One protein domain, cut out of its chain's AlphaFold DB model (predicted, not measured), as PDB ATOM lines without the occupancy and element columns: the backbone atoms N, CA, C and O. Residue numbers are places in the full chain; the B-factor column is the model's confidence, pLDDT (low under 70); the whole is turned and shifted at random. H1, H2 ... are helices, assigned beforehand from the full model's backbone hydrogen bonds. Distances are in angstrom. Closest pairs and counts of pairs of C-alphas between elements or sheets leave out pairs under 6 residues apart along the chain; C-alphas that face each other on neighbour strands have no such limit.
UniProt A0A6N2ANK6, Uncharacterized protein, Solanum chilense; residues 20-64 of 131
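This is residues 20 to 64 of the 131 residues of an uncharacterized protein of Solanum chilense (UniProt A0A6N2ANK6). Four short helices are strung out along an extended rod, with H1, the longest, and H2 at one end, H3 and H4 at the other, and the link of residues 44 to 50 stretched between the two pairs. The printed part has 45 residues and is all helix, in the order H1, H2, H3, H4. The radius of gyration of the C-alphas is 16.0 A, and the spans are 45 by 19 by 15 A.

H1, residues 20 to 30, and H2, residues 36 to 43, only just touch, with 3 pairs of C-alphas within 8 A; the closest C-alphas, of Lys 23 and Met 39, are 6.8 A apart. They run the same way at a steep tilt of 63 degrees. H3, residues 51 to 57, is apart from H1 and from H2, and H4, residues 60 to 63, is apart from H1, from H2 and from H3. In H1 and H2 every O i to N i+4 pair is within hydrogen-bond range; in H3 0 of 3 are, beside 2 of 4 O i to N i+3 pairs, and H4 is too short for an O i to N i+4 pair.

H1 is 15.1 A long from C-alpha 20 at (34.092, 10.375, 42.344), H2 10.9 A, H3 10.8 A and H4 5.4 A, ending with C-alpha 63 at (11.257, 33.331, 21.121).

The C-alphas of Gly 31 and Asp 64, the two farthest apart, are 47.4 A apart. The printed part has no cut and no long link. Residues 48 to 54, of which 51 to 54 belong to H3, stand free. Residues 45 to 64 have pLDDT under 70.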
ATOM      1  N   ILE A  20      32.883  11.184  42.141       90.56
ATOM      2  CA  ILE A  20      34.092  10.375  42.344       90.56
ATOM      3  C   ILE A  20      34.050   9.142  41.439       90.56
ATOM      4  O   ILE A  20      34.957   8.924  40.643       90.56
ATOM      5  N   THR A  21      32.948   8.393  41.465       91.50
ATOM      6  CA  THR A  21      32.783   7.204  40.619       91.50
ATOM      7  C   THR A  21      32.826   7.562  39.132       91.50
ATOM      8  O   THR A  21      33.418   6.844  38.322       91.50
ATOM      9  N   ARG A  22      32.227   8.695  38.745       89.19
ATOM     10  CA  ARG A  22      32.303   9.209  37.371       89.19
ATOM     11  C   ARG A  22      33.739   9.586  36.984       89.19
ATOM     12  O   ARG A  22      34.135   9.318  35.851       89.19
ATOM     13  N   LYS A  23      34.504  10.177  37.908       92.62
ATOM     14  CA  LYS A  23      35.912  10.548  37.721       92.62
ATOM     15  C   LYS A  23      36.768   9.317  37.473       92.62
ATOM     16  O   LYS A  23      37.408   9.236  36.433       92.62
ATOM     17  N   GLU A  24      36.716   8.341  38.372       92.69
ATOM     18  CA  GLU A  24      37.515   7.115  38.281       92.69
ATOM     19  C   GLU A  24      37.250   6.356  36.977       92.69
ATOM     20  O   GLU A  24      38.175   5.878  36.321       92.69
ATOM     21  N   ARG A  25      35.979   6.266  36.559       92.56
ATOM     22  CA  ARG A  25      35.615   5.671  35.264       92.56
ATOM     23  C   ARG A  25      36.255   6.423  34.099       92.56
ATOM     24  O   ARG A  25      36.754   5.793  33.174       92.56
ATOM     25  N   MET A  26      36.266   7.752  34.149       89.00
ATOM     26  CA  MET A  26      36.869   8.577  33.107       89.00
ATOM     27  C   MET A  26      38.399   8.472  33.090       89.00
ATOM     28  O   MET A  26      38.981   8.400  32.013       89.00
ATOM     29  N   GLU A  27      39.048   8.404  34.252       93.56
ATOM     30  CA  GLU A  27      40.498   8.200  34.368       93.56
ATOM     31  C   GLU A  27      40.920   6.841  33.802       93.56
ATOM     32  O   GLU A  27      41.902   6.765  33.066       93.56
ATOM     33  N   LYS A  28      40.131   5.787  34.055       94.50
ATOM     34  CA  LYS A  28      40.332   4.460  33.449       94.50
ATOM     35  C   LYS A  28      40.212   4.492  31.924       94.50
ATOM     36  O   LYS A  28      41.012   3.862  31.244       94.50
ATOM     37  N   VAL A  29      39.239   5.232  31.388       90.25
ATOM     38  CA  VAL A  29      39.032   5.369  29.934       90.25
ATOM     39  C   VAL A  29      40.133   6.205  29.277       90.25
ATOM     40  O   VAL A  29      40.579   5.886  28.180       90.25
ATOM     41  N   LEU A  30      40.576   7.280  29.932       88.56
ATOM     42  CA  LEU A  30      41.555   8.221  29.381       88.56
ATOM     43  C   LEU A  30      43.012   7.862  29.705       88.56
ATOM     44  O   LEU A  30      43.912   8.513  29.171       88.56
ATOM     45  N   GLY A  31      43.246   6.887  30.588       91.62
ATOM     46  CA  GLY A  31      44.576   6.440  31.014       91.62
ATOM     47  C   GLY A  31      45.394   7.508  31.748       91.62
ATOM     48  O   GLY A  31      46.615   7.409  31.813       91.62
ATOM     49  N   ARG A  32      44.745   8.560  32.258       91.88
ATOM     50  CA  ARG A  32      45.390   9.694  32.931       91.88
ATOM     51  C   ARG A  32      44.528  10.209  34.068       91.88
ATOM     52  O   ARG A  32      43.310  10.058  34.026       91.88
ATOM     53  N   LEU A  33      45.160  10.878  35.029       90.19
ATOM     54  CA  LEU A  33      44.445  11.581  36.088       90.19
ATOM     55  C   LEU A  33      43.615  12.729  35.503       90.19
ATOM     56  O   LEU A  33      44.079  13.483  34.642       90.19
ATOM     57  N   VAL A  34      42.380  12.857  35.977       89.38
ATOM     58  CA  VAL A  34      41.401  13.834  35.501       89.38
ATOM     59  C   VAL A  34      40.955  14.688  36.681       89.38
ATOM     60  O   VAL A  34      40.400  14.209  37.667       89.38
ATOM     61  N   VAL A  35      41.172  15.997  36.581       91.06
ATOM     62  CA  VAL A  35      40.625  16.957  37.547       91.06
ATOM     63  C   VAL A  35      39.117  17.077  37.332       91.06
ATOM     64  O   VAL A  35      38.649  17.003  36.196       91.06
ATOM     65  N   VAL A  36      38.353  17.305  38.403       83.44
ATOM     66  CA  VAL A  36      36.885  17.422  38.349       83.44
ATOM     67  C   VAL A  36      36.432  18.433  37.287       83.44
ATOM     68  O   VAL A  36      35.571  18.115  36.477       83.44
ATOM     69  N   GLU A  37      37.085  19.595  37.187       83.75
ATOM     70  CA  GLU A  37      36.833  20.586  36.126       83.75
ATOM     71  C   GLU A  37      37.044  20.014  34.708       83.75
ATOM     72  O   GLU A  37      36.251  20.250  33.795       83.75
ATOM     73  N   GLY A  38      38.092  19.210  34.523       82.75
ATOM     74  CA  GLY A  38      38.361  18.501  33.274       82.75
ATOM     75  C   GLY A  38      37.257  17.506  32.910       82.75
ATOM     76  O   GLY A  38      36.931  17.372  31.733       82.75
ATOM     77  N   MET A  39      36.612  16.874  33.898       86.94
ATOM     78  CA  MET A  39      35.465  15.993  33.645       86.94
ATOM     79  C   MET A  39      34.287  16.751  33.042       86.94
ATOM     80  O   MET A  39      33.623  16.235  32.141       86.94
ATOM     81  N   PHE A  40      34.022  17.970  33.522       81.44
ATOM     82  CA  PHE A  40      32.951  18.812  32.991       81.44
ATOM     83  C   PHE A  40      33.233  19.207  31.544       81.44
ATOM     84  O   PHE A  40      32.341  19.082  30.717       81.44
ATOM     85  N   LYS A  41      34.480  19.553  31.207       81.19
ATOM     86  CA  LYS A  41      34.882  19.876  29.824       81.19
ATOM     87  C   LYS A  41      34.682  18.709  28.852       81.19
ATOM     88  O   LYS A  41      34.344  18.933  27.698       81.19
ATOM     89  N   VAL A  42      34.885  17.475  29.314       73.50
ATOM     90  CA  VAL A  42      34.709  16.265  28.490       73.50
ATOM     91  C   VAL A  42      33.235  15.895  28.324       73.50
ATOM     92  O   VAL A  42      32.851  15.329  27.307       73.50
ATOM     93  N   THR A  43      32.405  16.174  29.328       73.50
ATOM     94  CA  THR A  43      31.027  15.659  29.378       73.50
ATOM     95  C   THR A  43      29.956  16.682  29.063       73.50
ATOM     96  O   THR A  43      28.858  16.301  28.672       73.50
ATOM     97  N   HIS A  44      30.249  17.961  29.257       71.19
ATOM     98  CA  HIS A  44      29.336  19.044  28.955       71.19
ATOM     99  C   HIS A  44      29.817  19.671  27.658       71.19
ATOM    100  O   HIS A  44      30.859  20.325  27.613       71.19
ATOM    101  N   VAL A  45      29.038  19.477  26.598       64.62
ATOM    102  CA  VAL A  45      29.149  20.323  25.416       64.62
ATOM    103  C   VAL A  45      28.698  21.707  25.867       64.62
ATOM    104  O   VAL A  45      27.531  21.921  26.194       64.62
ATOM    105  N   LYS A  46      29.645  22.639  25.983       63.84
ATOM    106  CA  LYS A  46      29.321  24.052  26.180       63.84
ATOM    107  C   LYS A  46      28.405  24.435  25.016       63.84
ATOM    108  O   LYS A  46      28.751  24.112  23.880       63.84
ATOM    109  N   LYS A  47      27.252  25.070  25.286       61.03
ATOM    110  CA  LYS A  47      26.429  25.671  24.223       61.03
ATOM    111  C   LYS A  47      27.379  26.412  23.288       61.03
ATOM    112  O   LYS A  47      28.251  27.143  23.769       61.03
ATOM    113  N   SER A  48      27.308  26.083  22.004       55.53
ATOM    114  CA  SER A  48      28.274  26.560  21.032       55.53
ATOM    115  C   SER A  48      28.341  28.080  21.096       55.53
ATOM    116  O   SER A  48      27.330  28.766  21.177       55.53
ATOM    117  N   SER A  49      29.555  28.627  21.086       56.94
ATOM    118  CA  SER A  49      29.766  30.081  21.026       56.94
ATOM    119  C   SER A  49      29.446  30.664  19.644       56.94
ATOM    120  O   SER A  49      29.778  31.813  19.373       56.94
ATOM    121  N   ASN A  50      28.835  29.862  18.767       56.69
ATOM    122  CA  ASN A  50      28.400  30.257  17.443       56.69
ATOM    123  C   ASN A  50      26.962  30.782  17.566       56.69
ATOM    124  O   ASN A  50      26.057  29.979  17.801       56.69
ATOM    125  N   PRO A  51      26.722  32.093  17.393       58.12
ATOM    126  CA  PRO A  51      25.394  32.679  17.593       58.12
ATOM    127  C   PRO A  51      24.327  32.095  16.646       58.12
ATOM    128  O   PRO A  51      23.151  32.069  16.981       58.12
ATOM    129  N   GLU A  52      24.732  31.568  15.488       59.41
ATOM    130  CA  GLU A  52      23.836  30.955  14.496       59.41
ATOM    131  C   GLU A  52      23.300  29.574  14.924       59.41
ATOM    132  O   GLU A  52      22.208  29.166  14.531       59.41
ATOM    133  N   GLU A  53      24.038  28.839  15.761       56.53
ATOM    134  CA  GLU A  53      23.602  27.524  16.241       56.53
ATOM    135  C   GLU A  53      22.747  27.637  17.515       56.53
ATOM    136  O   GLU A  53      21.893  26.786  17.756       56.53
ATOM    137  N   GLU A  54      22.900  28.714  18.293       56.19
ATOM    138  CA  GLU A  54      22.037  29.014  19.443       56.19
ATOM    139  C   GLU A  54      20.566  29.139  19.021       56.19
ATOM    140  O   GLU A  54      19.676  28.599  19.682       56.19
ATOM    141  N   GLU A  55      20.313  29.741  17.858       56.91
ATOM    142  CA  GLU A  55      18.963  29.943  17.335       56.91
ATOM    143  C   GLU A  55      18.254  28.634  16.938       56.91
ATOM    144  O   GLU A  55      17.022  28.569  16.927       56.91
ATOM    145  N   ARG A  56      19.016  27.561  16.681       61.62
ATOM    146  CA  ARG A  56      18.485  26.221  16.381       61.62
ATOM    147  C   ARG A  56      17.930  25.516  17.625       61.62
ATOM    148  O   ARG A  56      17.065  24.655  17.491       61.62
ATOM    149  N   TRP A  57      18.418  25.861  18.818       60.03
ATOM    150  CA  TRP A  57      18.032  25.215  20.080       60.03
ATOM    151  C   TRP A  57      16.935  25.958  20.847       60.03
ATOM    152  O   TRP A  57      16.435  25.446  21.849       60.03
ATOM    153  N   ILE A  58      16.560  27.155  20.398       68.38
ATOM    154  CA  ILE A  58      15.443  27.904  20.971       68.38
ATOM    155  C   ILE A  58      14.169  27.434  20.271       68.38
ATOM    156  O   ILE A  58      13.944  27.744  19.099       68.38
ATOM    157  N   GLU A  59      13.327  26.683  20.987       65.50
ATOM    158  CA  GLU A  59      11.995  26.344  20.486       65.50
ATOM    159  C   GLU A  59      11.247  27.628  20.093       65.50
ATOM    160  O   GLU A  59      11.303  28.611  20.836       65.50
ATOM    161  N   PRO A  60      10.500  27.641  18.973       66.12
ATOM    162  CA  PRO A  60       9.812  28.840  18.491       66.12
ATOM    163  C   PRO A  60       8.965  29.539  19.564       66.12
ATOM    164  O   PRO A  60       8.966  30.760  19.654       66.12
ATOM    165  N   ARG A  61       8.341  28.767  20.461       64.50
ATOM    166  CA  ARG A  61       7.530  29.269  21.581       64.50
ATOM    167  C   ARG A  61       8.322  30.087  22.612       64.50
ATOM    168  O   ARG A  61       7.756  30.956  23.269       64.50
ATOM    169  N   ALA A  62       9.615  29.813  22.775       61.94
ATOM    170  CA  ALA A  62      10.481  30.544  23.699       61.94
ATOM    171  C   ALA A  62      10.940  31.895  23.121       61.94
ATOM    172  O   ALA A  62      11.224  32.809  23.896       61.94
ATOM    173  N   LYS A  63      10.954  32.049  21.786       59.91
ATOM    174  CA  LYS A  63      11.257  33.331  21.121       59.91
ATOM    175  C   LYS A  63      10.203  34.396  21.437       59.91
ATOM    176  O   LYS A  63      10.553  35.546  21.669       59.91
ATOM    177  N   ASP A  64       8.941  33.989  21.554       61.97
ATOM    178  CA  ASP A  64       7.821  34.901  21.821       61.97
ATOM    179  C   ASP A  64       7.779  35.417  23.273       61.97
ATOM    180  O   ASP A  64       7.051  36.359  23.576       61.97
TER     181      ASP A  64